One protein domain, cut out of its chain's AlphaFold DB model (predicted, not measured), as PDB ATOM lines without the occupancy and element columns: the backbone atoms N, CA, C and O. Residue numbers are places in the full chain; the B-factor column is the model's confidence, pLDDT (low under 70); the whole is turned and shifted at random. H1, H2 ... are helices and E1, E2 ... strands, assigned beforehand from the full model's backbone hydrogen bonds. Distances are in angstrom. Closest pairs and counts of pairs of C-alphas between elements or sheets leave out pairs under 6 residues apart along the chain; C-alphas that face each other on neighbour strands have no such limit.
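AT A GLANCE: This is residues 40 to 66 and 106 to 175 of the 176 residues of an uncharacterized protein of Gigaspora rosea (UniProt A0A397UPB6). A strongly twisted wall of five parallel strands has helices on both faces: the long helix H5 and the shorter H1 on one face, and H4 on the face opposite H5. H2 only grazes the sheet, and the short helix H3 is off to the side of it. The printed part has 97 residues with five named helices and five named strands, alternating along the chain as E1 H1 E2 H2 E3 H3 E4 H4 E5 H5; the sheet order is E2 E3 E1 E4 E5, all parallel, and the class is mixed, helices and strands. The whole is compact, with a radius of gyration of the C-alphas of 12.6 A and spans of 41 by 30 by 28 A.

IN THESE COORDINATES: E1, residues 40 to 42, is 6.6 A long and begins with C-alpha 40 at (-22.512, -23.173, -80.745). H1, residues 49 to 55, is 10.0 A long. E2, residues 60 to 62, is joined by a tight link, with 0 residues between them, to H2, residues 63 to 66. After the cut come E3, residues 106 to 108, and H3, residues 116 to 119. E4, residues 122 to 128, is 18.1 A long, H4, residues 135 to 144, 14.9 A, and E5, residues 150 to 153, 9.8 A. H5, residues 156 to 173, is 26.2 A long and ends with C-alpha 173 at (-18.436, -10.450, -90.018).

HOW THE PARTS SIT: E1 has N 41 and O 106 of E3 within hydrogen-bond range at 2.9 A, and N 123 of E4 and O 40 at 2.8 A. N 107 of E3 and O 61 of E2 are 2.8 A apart, as are N 151 of E5 and O 125 of E4. E4 pairs in a staggered way, with E1 over residues 122 to 125 and with E5 over residues 125 to 128. E4, H4, E5 form a strand-helix-strand unit, two parallel neighbours with a helix between, and E1, H1, E2 and E3, H3, E4 are split ones, with another strand between; each crossover is right-handed. H1 lies over E2 at a height over the sheet of 7.6 A, the closest C-alphas being those of Gln 53 and Phe 60, 4.9 A. H4 lies over E4 at a height of 9.9 A, and the C-alphas of Ala 125 and Leu 144 are closest, 6.2 A. H5 is on the sheet; the closest C-alphas of H5 and E4 are those of Arg 166 and Leu 123, 6.2 A apart, and the closest of H5 and E5 are those of Arg 159 and Cys 153, 5.1 A apart. H1 and H5 are close but not clearly touching, about perpendicular at 81 degrees, their closest C-alphas those of Leu 52 and Asn 160, 7.2 A. H3 is not on the sheet. Every O i to N i+4 pair is within hydrogen-bond range in H1 and H5, 5 of 6 in H4, and H2 and H3 are too short for such a pair.

THE WHOLE: The C-alphas farthest apart are those of Arg 135 and Gln 175, 41.2 A. Residues 67 to 105 are not printed, and C-alphas 66 and 106 are 10.0 A apart across the cut. Of the links that are printed whole, none is long. Mean pLDDT of the printed part is 82.8; residues 110 to 115 and 174 to 175 are under 70.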
ATOM      1  N   PHE A  40     -21.932 -22.658 -81.987       86.56
ATOM      2  CA  PHE A  40     -22.512 -23.173 -80.745       86.56
ATOM      3  C   PHE A  40     -23.449 -22.157 -80.096       86.56
ATOM      4  O   PHE A  40     -23.078 -20.996 -79.920       86.56
ATOM      5  N   ALA A  41     -24.629 -22.606 -79.674       90.94
ATOM      6  CA  ALA A  41     -25.558 -21.836 -78.852       90.94
ATOM      7  C   ALA A  41     -25.921 -22.637 -77.598       90.94
ATOM      8  O   ALA A  41     -26.396 -23.771 -77.695       90.94
ATOM      9  N   ALA A  42     -25.717 -22.056 -76.415       90.31
ATOM     10  CA  ALA A  42     -26.100 -22.723 -75.178       90.31
ATOM     11  C   ALA A  42     -27.562 -22.430 -74.824       90.31
ATOM     12  O   ALA A  42     -27.973 -21.274 -74.750       90.31
ATOM     13  N   ILE A  43     -28.338 -23.484 -74.590       90.56
ATOM     14  CA  ILE A  43     -29.746 -23.452 -74.194       90.56
ATOM     15  C   ILE A  43     -29.945 -24.489 -73.083       90.56
ATOM     16  O   ILE A  43     -29.835 -25.688 -73.364       90.56
ATOM     17  N   PRO A  44     -30.314 -24.080 -71.856       88.06
ATOM     18  CA  PRO A  44     -30.521 -24.991 -70.735       88.06
ATOM     19  C   PRO A  44     -31.393 -26.204 -71.070       88.06
ATOM     20  O   PRO A  44     -32.295 -26.150 -71.919       88.06
ATOM     21  N   SER A  45     -31.176 -27.311 -70.352       83.38
ATOM     22  CA  SER A  45     -32.125 -28.424 -70.390       83.38
ATOM     23  C   SER A  45     -33.540 -27.933 -70.064       83.38
ATOM     24  O   SER A  45     -33.738 -27.024 -69.251       83.38
ATOM     25  N   GLY A  46     -34.528 -28.490 -70.762       81.56
ATOM     26  CA  GLY A  46     -35.925 -28.110 -70.583       81.56
ATOM     27  C   GLY A  46     -36.340 -26.766 -71.191       81.56
ATOM     28  O   GLY A  46     -37.506 -26.410 -71.067       81.56
ATOM     29  N   GLU A  47     -35.450 -26.029 -71.866       86.38
ATOM     30  CA  GLU A  47     -35.806 -24.790 -72.584       86.38
ATOM     31  C   GLU A  47     -36.029 -25.016 -74.089       86.38
ATOM     32  O   GLU A  47     -36.031 -24.076 -74.875       86.38
ATOM     33  N   GLY A  48     -36.307 -26.249 -74.516       84.44
ATOM     34  CA  GLY A  48     -36.856 -26.507 -75.854       84.44
ATOM     35  C   GLY A  48     -35.830 -26.617 -76.986       84.44
ATOM     36  O   GLY A  48     -36.156 -26.259 -78.114       84.44
ATOM     37  N   LYS A  49     -34.624 -27.143 -76.716       88.38
ATOM     38  CA  LYS A  49     -33.642 -27.505 -77.762       88.38
ATOM     39  C   LYS A  49     -34.240 -28.427 -78.822       88.38
ATOM     40  O   LYS A  49     -34.192 -28.121 -80.006       88.38
ATOM     41  N   THR A  50     -34.881 -29.509 -78.384       84.88
ATOM     42  CA  THR A  50     -35.513 -30.486 -79.279       84.88
ATOM     43  C   THR A  50     -36.633 -29.861 -80.110       84.88
ATOM     44  O   THR A  50     -36.751 -30.148 -81.297       84.88
ATOM     45  N   THR A  51     -37.421 -28.953 -79.522       84.94
ATOM     46  CA  THR A  51     -38.442 -28.197 -80.261       84.94
ATOM     47  C   THR A  51     -37.800 -27.310 -81.326       84.94
ATOM     48  O   THR A  51     -38.242 -27.332 -82.470       84.94
ATOM     49  N   LEU A  52     -36.730 -26.589 -80.985       86.50
ATOM     50  CA  LEU A  52     -35.994 -25.742 -81.924       86.50
ATOM     51  C   LEU A  52     -35.398 -26.556 -83.085       86.50
ATOM     52  O   LEU A  52     -35.587 -26.196 -84.243       86.50
ATOM     53  N   GLN A  53     -34.776 -27.701 -82.792       87.69
ATOM     54  CA  GLN A  53     -34.309 -28.635 -83.820       87.69
ATOM     55  C   GLN A  53     -35.451 -29.143 -84.704       87.69
ATOM     56  O   GLN A  53     -35.286 -29.241 -85.912       87.69
ATOM     57  N   SER A  54     -36.609 -29.476 -84.132       83.88
ATOM     58  CA  SER A  54     -37.737 -29.981 -84.925       83.88
ATOM     59  C   SER A  54     -38.337 -28.927 -85.863       83.88
ATOM     60  O   SER A  54     -38.880 -29.287 -86.902       83.88
ATOM     61  N   GLN A  55     -38.231 -27.641 -85.505       84.69
ATOM     62  CA  GLN A  55     -38.726 -26.526 -86.314       84.69
ATOM     63  C   GLN A  55     -37.835 -26.264 -87.531       84.69
ATOM     64  O   GLN A  55     -38.356 -26.017 -88.615       84.69
ATOM     65  N   ASP A  56     -36.513 -26.348 -87.359       82.00
ATOM     66  CA  ASP A  56     -35.549 -26.208 -88.453       82.00
ATOM     67  C   ASP A  56     -34.372 -27.190 -88.277       82.00
ATOM     68  O   ASP A  56     -33.309 -26.829 -87.763       82.00
ATOM     69  N   PRO A  57     -34.544 -28.458 -88.699       79.12
ATOM     70  CA  PRO A  57     -33.536 -29.508 -88.525       79.12
ATOM     71  C   PRO A  57     -32.343 -29.371 -89.479       79.12
ATOM     72  O   PRO A  57     -31.360 -30.112 -89.365       79.12
ATOM     73  N   LEU A  58     -32.428 -28.470 -90.464       78.19
ATOM     74  CA  LEU A  58     -31.319 -28.177 -91.366       78.19
ATOM     75  C   LEU A  58     -30.359 -27.169 -90.744       78.19
ATOM     76  O   LEU A  58     -29.150 -27.321 -90.939       78.19
ATOM     77  N   LEU A  59     -30.891 -26.203 -89.989       80.56
ATOM     78  CA  LEU A  59     -30.128 -25.171 -89.296       80.56
ATOM     79  C   LEU A  59     -29.683 -25.596 -87.894       80.56
ATOM     80  O   LEU A  59     -28.539 -25.343 -87.522       80.56
ATOM     81  N   PHE A  60     -30.549 -26.248 -87.119       86.44
ATOM     82  CA  PHE A  60     -30.278 -26.592 -85.724       86.44
ATOM     83  C   PHE A  60     -30.010 -28.079 -85.527       86.44
ATOM     84  O   PHE A  60     -30.654 -28.940 -86.123       86.44
ATOM     85  N   ALA A  61     -29.092 -28.386 -84.615       85.00
ATOM     86  CA  ALA A  61     -28.862 -29.745 -84.147       85.00
ATOM     87  C   ALA A  61     -28.667 -29.758 -82.629       85.00
ATOM     88  O   ALA A  61     -27.797 -29.061 -82.112       85.00
ATOM     89  N   ASP A  62     -29.468 -30.554 -81.919       84.81
ATOM     90  CA  ASP A  62     -29.266 -30.833 -80.498       84.81
ATOM     91  C   ASP A  62     -28.019 -31.708 -80.346       84.81
ATOM     92  O   ASP A  62     -28.019 -32.882 -80.724       84.81
ATOM     93  N   TRP A  63     -26.936 -31.105 -79.855       76.81
ATOM     94  CA  TRP A  63     -25.616 -31.726 -79.761       76.81
ATOM     95  C   TRP A  63     -25.651 -33.037 -78.993       76.81
ATOM     96  O   TRP A  63     -25.029 -34.036 -79.359       76.81
ATOM     97  N   GLU A  64     -26.427 -33.017 -77.923       74.69
ATOM     98  CA  GLU A  64     -26.584 -34.100 -76.981       74.69
ATOM     99  C   GLU A  64     -27.260 -35.326 -77.604       74.69
ATOM    100  O   GLU A  64     -26.971 -36.458 -77.217       74.69
ATOM    101  N   GLN A  65     -28.110 -35.131 -78.612       78.62
ATOM    102  CA  GLN A  65     -28.783 -36.233 -79.302       78.62
ATOM    103  C   GLN A  65     -27.903 -36.918 -80.353       78.62
ATOM    104  O   GLN A  65     -28.246 -38.000 -80.826       78.62
ATOM    105  N   LEU A  66     -26.772 -36.310 -80.725       73.56
ATOM    106  CA  LEU A  66     -25.900 -36.836 -81.781       73.56
ATOM    107  C   LEU A  66     -24.926 -37.886 -81.269       73.56
ATOM    108  O   LEU A  66     -24.496 -38.760 -82.017       73.56
ATOM    109  N   TYR A 106     -25.182 -25.762 -83.361       86.56
ATOM    110  CA  TYR A 106     -25.254 -26.830 -82.386       86.56
ATOM    111  C   TYR A 106     -25.745 -26.293 -81.049       86.56
ATOM    112  O   TYR A 106     -25.153 -25.387 -80.452       86.56
ATOM    113  N   LEU A 107     -26.865 -26.851 -80.608       88.69
ATOM    114  CA  LEU A 107     -27.523 -26.515 -79.358       88.69
ATOM    115  C   LEU A 107     -26.920 -27.370 -78.250       88.69
ATOM    116  O   LEU A 107     -26.873 -28.585 -78.394       88.69
ATOM    117  N   VAL A 108     -26.493 -26.741 -77.159       86.75
ATOM    118  CA  VAL A 108     -25.878 -27.432 -76.014       86.75
ATOM    119  C   VAL A 108     -26.554 -27.038 -74.707       86.75
ATOM    120  O   VAL A 108     -26.963 -25.890 -74.546       86.75
ATOM    121  N   HIS A 109     -26.689 -27.952 -73.747       78.81
ATOM    122  CA  HIS A 109     -27.384 -27.657 -72.485       78.81
ATOM    123  C   HIS A 109     -26.594 -26.760 -71.530       78.81
ATOM    124  O   HIS A 109     -27.184 -25.939 -70.825       78.81
ATOM    125  N   CYS A 110     -25.272 -26.920 -71.497       69.00
ATOM    126  CA  CYS A 110     -24.366 -26.110 -70.701       69.00
ATOM    127  C   CYS A 110     -22.919 -26.416 -71.088       69.00
ATOM    128  O   CYS A 110     -22.566 -27.573 -71.294       69.00
ATOM    129  N   PHE A 111     -22.056 -25.407 -71.052       66.25
ATOM    130  CA  PHE A 111     -20.642 -25.631 -70.782       66.25
ATOM    131  C   PHE A 111     -20.389 -25.163 -69.352       66.25
ATOM    132  O   PHE A 111     -20.801 -24.067 -68.988       66.25
ATOM    133  N   SER A 112     -19.772 -25.987 -68.508       59.28
ATOM    134  CA  SER A 112     -19.275 -25.511 -67.207       59.28
ATOM    135  C   SER A 112     -18.138 -24.495 -67.383       59.28
ATOM    136  O   SER A 112     -17.867 -23.706 -66.483       59.28
ATOM    137  N   HIS A 113     -17.489 -24.526 -68.548       63.00
ATOM    138  CA  HIS A 113     -16.529 -23.546 -69.025       63.00
ATOM    139  C   HIS A 113     -16.409 -23.678 -70.549       63.00
ATOM    140  O   HIS A 113     -16.046 -24.751 -71.040       63.00
ATOM    141  N   ILE A 114     -16.645 -22.607 -71.309       66.25
ATOM    142  CA  ILE A 114     -16.377 -22.610 -72.758       66.25
ATOM    143  C   ILE A 114     -14.877 -22.453 -72.996       66.25
ATOM    144  O   ILE A 114     -14.316 -21.404 -72.650       66.25
ATOM    145  N   PRO A 115     -14.196 -23.450 -73.595       68.75
ATOM    146  CA  PRO A 115     -12.789 -23.311 -73.936       68.75
ATOM    147  C   PRO A 115     -12.561 -22.043 -74.757       68.75
ATOM    148  O   PRO A 115     -13.310 -21.747 -75.690       68.75
ATOM    149  N   SER A 116     -11.508 -21.292 -74.436       73.19
ATOM    150  CA  SER A 116     -11.216 -20.001 -75.076       73.19
ATOM    151  C   SER A 116     -11.168 -20.083 -76.605       73.19
ATOM    152  O   SER A 116     -11.626 -19.170 -77.284       73.19
ATOM    153  N   HIS A 117     -10.690 -21.202 -77.148       72.38
ATOM    154  CA  HIS A 117     -10.600 -21.449 -78.586       72.38
ATOM    155  C   HIS A 117     -11.954 -21.706 -79.276       72.38
ATOM    156  O   HIS A 117     -12.024 -21.618 -80.500       72.38
ATOM    157  N   LEU A 118     -13.013 -22.013 -78.519       71.12
ATOM    158  CA  LEU A 118     -14.386 -22.133 -79.021       71.12
ATOM    159  C   LEU A 118     -15.202 -20.861 -78.831       71.12
ATOM    160  O   LEU A 118     -16.209 -20.690 -79.513       71.12
ATOM    161  N   LYS A 119     -14.761 -19.933 -77.971       75.25
ATOM    162  CA  LYS A 119     -15.446 -18.643 -77.778       75.25
ATOM    163  C   LYS A 119     -15.594 -17.861 -79.085       75.25
ATOM    164  O   LYS A 119     -16.578 -17.156 -79.257       75.25
ATOM    165  N   GLN A 120     -14.662 -18.038 -80.022       78.31
ATOM    166  CA  GLN A 120     -14.723 -17.418 -81.346       78.31
ATOM    167  C   GLN A 120     -15.844 -17.979 -82.245       78.31
ATOM    168  O   GLN A 120     -16.151 -17.368 -83.250       78.31
ATOM    169  N   ASN A 121     -16.433 -19.133 -81.919       82.19
ATOM    170  CA  ASN A 121     -17.547 -19.763 -82.641       82.19
ATOM    171  C   ASN A 121     -18.796 -19.895 -81.743       82.19
ATOM    172  O   ASN A 121     -19.751 -20.602 -82.075       82.19
ATOM    173  N   TYR A 122     -18.783 -19.239 -80.581       86.81
ATOM    174  CA  TYR A 122     -19.857 -19.289 -79.604       86.81
ATOM    175  C   TYR A 122     -20.800 -18.103 -79.792       86.81
ATOM    176  O   TYR A 122     -20.413 -16.946 -79.634       86.81
ATOM    177  N   LEU A 123     -22.058 -18.397 -80.116       90.50
ATOM    178  CA  LEU A 123     -23.092 -17.389 -80.333       90.50
ATOM    179  C   LEU A 123     -23.572 -16.769 -79.018       90.50
ATOM    180  O   LEU A 123     -23.982 -15.613 -79.021       90.50
ATOM    181  N   GLY A 124     -23.498 -17.506 -77.908       90.88
ATOM    182  CA  GLY A 124     -23.945 -17.055 -76.592       90.88
ATOM    183  C   GLY A 124     -24.793 -18.089 -75.853       90.88
ATOM    184  O   GLY A 124     -25.145 -19.142 -76.396       90.88
ATOM    185  N   ALA A 125     -25.119 -17.766 -74.602       90.94
ATOM    186  CA  ALA A 125     -26.095 -18.485 -73.794       90.94
ATOM    187  C   ALA A 125     -27.457 -17.807 -73.922       90.94
ATOM    188  O   ALA A 125     -27.590 -16.632 -73.597       90.94
ATOM    189  N   PHE A 126     -28.472 -18.538 -74.365       92.50
ATOM    190  CA  PHE A 126     -29.807 -18.018 -74.631       92.50
ATOM    191  C   PHE A 126     -30.788 -18.594 -73.612       92.50
ATOM    192  O   PHE A 126     -31.180 -19.760 -73.687       92.50
ATOM    193  N   LEU A 127     -31.157 -17.766 -72.638       91.44
ATOM    194  CA  LEU A 127     -31.952 -18.126 -71.471       91.44
ATOM    195  C   LEU A 127     -33.342 -17.511 -71.570       91.44
ATOM    196  O   LEU A 127     -33.484 -16.330 -71.874       91.44
ATOM    197  N   LEU A 128     -34.382 -18.254 -71.206       91.19
ATOM    198  CA  LEU A 128     -35.691 -17.640 -70.981       91.19
ATOM    199  C   LEU A 128     -35.657 -16.720 -69.744       91.19
ATOM    200  O   LEU A 128     -35.021 -17.051 -68.740       91.19
ATOM    201  N   ASN A 129     -36.371 -15.591 -69.772       88.25
ATOM    202  CA  ASN A 129     -36.483 -14.663 -68.632       88.25
ATOM    203  C   ASN A 129     -37.014 -15.379 -67.390       88.25
ATOM    204  O   ASN A 129     -36.520 -15.188 -66.280       88.25
ATOM    205  N   LYS A 130     -38.019 -16.230 -67.600       85.62
ATOM    206  CA  LYS A 130     -38.542 -17.147 -66.594       85.62
ATOM    207  C   LYS A 130     -38.063 -18.544 -66.957       85.62
ATOM    208  O   LYS A 130     -38.375 -19.030 -68.041       85.62
ATOM    209  N   GLY A 131     -37.293 -19.162 -66.061       80.19
ATOM    210  CA  GLY A 131     -36.904 -20.562 -66.213       80.19
ATOM    211  C   GLY A 131     -38.138 -21.464 -66.291       80.19
ATOM    212  O   GLY A 131     -39.217 -21.110 -65.815       80.19
ATOM    213  N   THR A 132     -37.981 -22.647 -66.875       80.12
ATOM    214  CA  THR A 132     -39.088 -23.601 -67.070       80.12
ATOM    215  C   THR A 132     -39.415 -24.421 -65.818       80.12
ATOM    216  O   THR A 132     -40.243 -25.323 -65.872       80.12
ATOM    217  N   ASN A 133     -38.786 -24.100 -64.679       76.81
ATOM    218  CA  ASN A 133     -38.918 -24.779 -63.381       76.81
ATOM    219  C   ASN A 133     -38.512 -26.266 -63.378       76.81
ATOM    220  O   ASN A 133     -38.828 -27.003 -62.446       76.81
ATOM    221  N   ILE A 134     -37.770 -26.714 -64.391       77.69
ATOM    222  CA  ILE A 134     -37.169 -28.051 -64.425       77.69
ATOM    223  C   ILE A 134     -35.927 -28.062 -63.517       77.69
ATOM    224  O   ILE A 134     -35.149 -27.114 -63.490       77.69
ATOM    225  N   ARG A 135     -35.695 -29.129 -62.742       73.56
ATOM    226  CA  ARG A 135     -34.576 -29.152 -61.774       73.56
ATOM    227  C   ARG A 135     -33.202 -29.019 -62.444       73.56
ATOM    228  O   ARG A 135     -32.352 -28.279 -61.962       73.56
ATOM    229  N   GLU A 136     -33.003 -29.712 -63.560       74.25
ATOM    230  CA  GLU A 136     -31.768 -29.650 -64.356       74.25
ATOM    231  C   GLU A 136     -31.540 -28.252 -64.963       74.25
ATOM    232  O   GLU A 136     -30.411 -27.764 -65.020       74.25
ATOM    233  N   ASN A 137     -32.629 -27.558 -65.312       79.88
ATOM    234  CA  ASN A 137     -32.609 -26.195 -65.835       79.88
ATOM    235  C   ASN A 137     -31.941 -25.214 -64.860       79.88
ATOM    236  O   ASN A 137     -31.083 -24.441 -65.274       79.88
ATOM    237  N   ALA A 138     -32.279 -25.271 -63.569       80.94
ATOM    238  CA  ALA A 138     -31.735 -24.348 -62.571       80.94
ATOM    239  C   ALA A 138     -30.198 -24.423 -62.474       80.94
ATOM    240  O   ALA A 138     -29.528 -23.389 -62.485       80.94
ATOM    241  N   GLY A 139     -29.638 -25.639 -62.457       80.88
ATOM    242  CA  GLY A 139     -28.186 -25.847 -62.401       80.88
ATOM    243  C   GLY A 139     -27.461 -25.409 -63.678       80.88
ATOM    244  O   GLY A 139     -26.400 -24.784 -63.610       80.88
ATOM    245  N   ASN A 140     -28.045 -25.674 -64.855       83.31
ATOM    246  CA  ASN A 140     -27.474 -25.206 -66.124       83.31
ATOM    247  C   ASN A 140     -27.512 -23.678 -66.223       83.31
ATOM    248  O   ASN A 140     -26.527 -23.065 -66.627       83.31
ATOM    249  N   ARG A 141     -28.620 -23.053 -65.813       87.19
ATOM    250  CA  ARG A 141     -28.768 -21.593 -65.820       87.19
ATOM    251  C   ARG A 141     -27.715 -20.917 -64.955       87.19
ATOM    252  O   ARG A 141     -27.106 -19.959 -65.414       87.19
ATOM    253  N   GLU A 142     -27.470 -21.413 -63.742       86.31
ATOM    254  CA  GLU A 142     -26.444 -20.838 -62.862       86.31
ATOM    255  C   GLU A 142     -25.052 -20.868 -63.501       86.31
ATOM    256  O   GLU A 142     -24.316 -19.885 -63.443       86.31
ATOM    257  N   SER A 143     -24.706 -21.982 -64.145       82.44
ATOM    258  CA  SER A 143     -23.430 -22.118 -64.848       82.44
ATOM    259  C   SER A 143     -23.344 -21.167 -66.048       82.44
ATOM    260  O   SER A 143     -22.362 -20.446 -66.184       82.44
ATOM    261  N   LEU A 144     -24.397 -21.086 -66.867       85.06
ATOM    262  CA  LEU A 144     -24.427 -20.231 -68.058       85.06
ATOM    263  C   LEU A 144     -24.446 -18.733 -67.744       85.06
ATOM    264  O   LEU A 144     -23.912 -17.948 -68.519       85.06
ATOM    265  N   MET A 145     -25.005 -18.320 -66.605       87.31
ATOM    266  CA  MET A 145     -24.954 -16.920 -66.164       87.31
ATOM    267  C   MET A 145     -23.527 -16.433 -65.857       87.31
ATOM    268  O   MET A 145     -23.316 -15.229 -65.750       87.31
ATOM    269  N   LYS A 146     -22.550 -17.343 -65.725       83.06
ATOM    270  CA  LYS A 146     -21.128 -17.018 -65.524       83.06
ATOM    271  C   LYS A 146     -20.382 -16.793 -66.849       83.06
ATOM    272  O   LYS A 146     -19.225 -16.377 -66.826       83.06
ATOM    273  N   GLU A 147     -21.014 -17.068 -67.991       81.12
ATOM    274  CA  GLU A 147     -20.411 -16.888 -69.314       81.12
ATOM    275  C   GLU A 147     -20.391 -15.418 -69.754       81.12
ATOM    276  O   GLU A 147     -21.188 -14.590 -69.318       81.12
ATOM    277  N   SER A 148     -19.479 -15.085 -70.671       74.06
ATOM    278  CA  SER A 148     -19.259 -13.697 -71.112       74.06
ATOM    279  C   SER A 148     -20.346 -13.139 -72.034       74.06
ATOM    280  O   SER A 148     -20.345 -11.943 -72.313       74.06
ATOM    281  N   LEU A 149     -21.233 -13.987 -72.559       87.38
ATOM    282  CA  LEU A 149     -22.258 -13.594 -73.522       87.38
ATOM    283  C   LEU A 149     -23.569 -14.325 -73.215       87.38
ATOM    284  O   LEU A 149     -23.731 -15.492 -73.575       87.38
ATOM    285  N   VAL A 150     -24.482 -13.632 -72.530       91.12
ATOM    286  CA  VAL A 150     -25.772 -14.164 -72.064       91.12
ATOM    287  C   VAL A 150     -26.913 -13.292 -72.588       91.12
ATOM    288  O   VAL A 150     -26.896 -12.074 -72.423       91.12
ATOM    289  N   PHE A 151     -27.918 -13.926 -73.184       92.75
ATOM    290  CA  PHE A 151     -29.124 -13.309 -73.722       92.75
ATOM    291  C   PHE A 151     -30.344 -13.808 -72.956       92.75
ATOM    292  O   PHE A 151     -30.584 -15.011 -72.866       92.75
ATOM    293  N   PHE A 152     -31.123 -12.872 -72.422       93.38
ATOM    294  CA  PHE A 152     -32.372 -13.151 -71.726       93.38
ATOM    295  C   PHE A 152     -33.554 -12.874 -72.655       93.38
ATOM    296  O   PHE A 152     -33.714 -11.766 -73.165       93.38
ATOM    297  N   CYS A 153     -34.369 -13.895 -72.892       93.50
ATOM    298  CA  CYS A 153     -35.431 -13.876 -73.884       93.50
ATOM    299  C   CYS A 153     -36.801 -14.073 -73.217       93.50
ATOM    300  O   CYS A 153     -36.986 -15.003 -72.429       93.50
ATOM    301  N   PRO A 154     -37.812 -13.247 -73.529       91.50
ATOM    302  CA  PRO A 154     -39.113 -13.324 -72.864       91.50
ATOM    303  C   PRO A 154     -39.925 -14.570 -73.245       91.50
ATOM    304  O   PRO A 154     -40.773 -15.005 -72.467       91.50
ATOM    305  N   THR A 155     -39.682 -15.141 -74.427       89.94
ATOM    306  CA  THR A 155     -40.425 -16.282 -74.979       89.94
ATOM    307  C   THR A 155     -39.497 -17.219 -75.753       89.94
ATOM    308  O   THR A 155     -38.392 -16.836 -76.140       89.94
ATOM    309  N   PHE A 156     -39.967 -18.442 -76.026       89.12
ATOM    310  CA  PHE A 156     -39.261 -19.388 -76.897       89.12
ATOM    311  C   PHE A 156     -39.044 -18.823 -78.313       89.12
ATOM    312  O   PHE A 156     -37.968 -19.019 -78.866       89.12
ATOM    313  N   SER A 157     -40.017 -18.083 -78.872       89.25
ATOM    314  CA  SER A 157     -39.886 -17.459 -80.205       89.25
ATOM    315  C   SER A 157     -38.781 -16.409 -80.228       89.25
ATOM    316  O   SER A 157     -37.845 -16.528 -81.009       89.25
ATOM    317  N   ALA A 158     -38.813 -15.461 -79.283       89.81
ATOM    318  CA  ALA A 158     -37.802 -14.406 -79.189       89.81
ATOM    319  C   ALA A 158     -36.389 -14.979 -78.993       89.81
ATOM    320  O   ALA A 158     -35.407 -14.448 -79.499       89.81
ATOM    321  N   ARG A 159     -36.287 -16.097 -78.269       91.94
ATOM    322  CA  ARG A 159     -35.041 -16.837 -78.072       91.94
ATOM    323  C   ARG A 159     -34.537 -17.455 -79.375       91.94
ATOM    324  O   ARG A 159     -33.353 -17.345 -79.675       91.94
ATOM    325  N   ASN A 160     -35.416 -18.088 -80.149       90.06
ATOM    326  CA  ASN A 160     -35.066 -18.663 -81.450       90.06
ATOM    327  C   ASN A 160     -34.602 -17.575 -82.432       90.06
ATOM    328  O   ASN A 160     -33.555 -17.724 -83.056       90.06
ATOM    329  N   GLU A 161     -35.343 -16.468 -82.515       89.88
ATOM    330  CA  GLU A 161     -35.009 -15.306 -83.347       89.88
ATOM    331  C   GLU A 161     -33.638 -14.725 -82.978       89.88
ATOM    332  O   GLU A 161     -32.804 -14.522 -83.859       89.88
ATOM    333  N   ALA A 162     -33.354 -14.561 -81.682       92.44
ATOM    334  CA  ALA A 162     -32.071 -14.046 -81.206       92.44
ATOM    335  C   ALA A 162     -30.880 -14.943 -81.590       92.44
ATOM    336  O   ALA A 162     -29.817 -14.437 -81.950       92.44
ATOM    337  N   ILE A 163     -31.040 -16.273 -81.542       91.94
ATOM    338  CA  ILE A 163     -29.983 -17.208 -81.965       91.94
ATOM    339  C   ILE A 163     -29.673 -17.023 -83.452       91.94
ATOM    340  O   ILE A 163     -28.508 -16.961 -83.847       91.94
ATOM    341  N   ILE A 164     -30.719 -16.931 -84.269       88.88
ATOM    342  CA  ILE A 164     -30.616 -16.796 -85.721       88.88
ATOM    343  C   ILE A 164     -29.975 -15.461 -86.091       88.88
ATOM    344  O   ILE A 164     -29.013 -15.434 -86.855       88.88
ATOM    345  N   GLU A 165     -30.466 -14.360 -85.524       89.81
ATOM    346  CA  GLU A 165     -29.914 -13.027 -85.755       89.81
ATOM    347  C   GLU A 165     -28.418 -12.997 -85.422       89.81
ATOM    348  O   GLU A 165     -27.597 -12.521 -86.210       89.81
ATOM    349  N   ARG A 166     -28.039 -13.600 -84.290       90.69
ATOM    350  CA  ARG A 166     -26.644 -13.679 -83.869       90.69
ATOM    351  C   ARG A 166     -25.791 -14.512 -84.822       90.69
ATOM    352  O   ARG A 166     -24.657 -14.127 -85.107       90.69
ATOM    353  N   ALA A 167     -26.322 -15.622 -85.333       87.75
ATOM    354  CA  ALA A 167     -25.641 -16.428 -86.340       87.75
ATOM    355  C   ALA A 167     -25.420 -15.645 -87.644       87.75
ATOM    356  O   ALA A 167     -24.325 -15.679 -88.199       87.75
ATOM    357  N   LEU A 168     -26.406 -14.872 -88.109       84.06
ATOM    358  CA  LEU A 168     -26.270 -14.038 -89.311       84.06
ATOM    359  C   LEU A 168     -25.242 -12.914 -89.133       84.06
ATOM    360  O   LEU A 168     -24.418 -12.675 -90.020       84.06
ATOM    361  N   GLN A 169     -25.244 -12.249 -87.976       84.88
ATOM    362  CA  GLN A 169     -24.222 -11.256 -87.628       84.88
ATOM    363  C   GLN A 169     -22.824 -11.880 -87.603       84.88
ATOM    364  O   GLN A 169     -21.863 -11.293 -88.087       84.88
ATOM    365  N   PHE A 170     -22.700 -13.092 -87.057       84.31
ATOM    366  CA  PHE A 170     -21.433 -13.810 -87.057       84.31
ATOM    367  C   PHE A 170     -20.939 -14.078 -88.482       84.31
ATOM    368  O   PHE A 170     -19.810 -13.739 -88.826       84.31
ATOM    369  N   LEU A 171     -21.802 -14.641 -89.326       76.75
ATOM    370  CA  LEU A 171     -21.464 -15.018 -90.697       76.75
ATOM    371  C   LEU A 171     -21.127 -13.814 -91.584       76.75
ATOM    372  O   LEU A 171     -20.244 -13.921 -92.429       76.75
ATOM    373  N   SER A 172     -21.796 -12.677 -91.386       75.69
ATOM    374  CA  SER A 172     -21.501 -11.439 -92.123       75.69
ATOM    375  C   SER A 172     -20.153 -10.827 -91.739       75.69
ATOM    376  O   SER A 172     -19.447 -10.332 -92.612       75.69
ATOM    377  N   ASN A 173     -19.745 -10.928 -90.470       72.12
ATOM    378  CA  ASN A 173     -18.436 -10.450 -90.018       72.12
ATOM    379  C   ASN A 173     -17.268 -11.318 -90.511       72.12
ATOM    380  O   ASN A 173     -16.159 -10.820 -90.634       72.12
ATOM    381  N   VAL A 174     -17.498 -12.603 -90.797       64.31
ATOM    382  CA  VAL A 174     -16.471 -13.503 -91.362       64.31
ATOM    383  C   VAL A 174     -16.192 -13.203 -92.847       64.31
ATOM    384  O   VAL A 174     -15.168 -13.621 -93.374       64.31
ATOM    385  N   GLN A 175     -17.091 -12.491 -93.536       56.91
ATOM    386  CA  GLN A 175     -16.946 -12.148 -94.959       56.91
ATOM    387  C   GLN A 175     -16.173 -10.843 -95.225       56.91
ATOM    388  O   GLN A 175     -15.919 -10.545 -96.393       56.91
TER     389      GLN A 175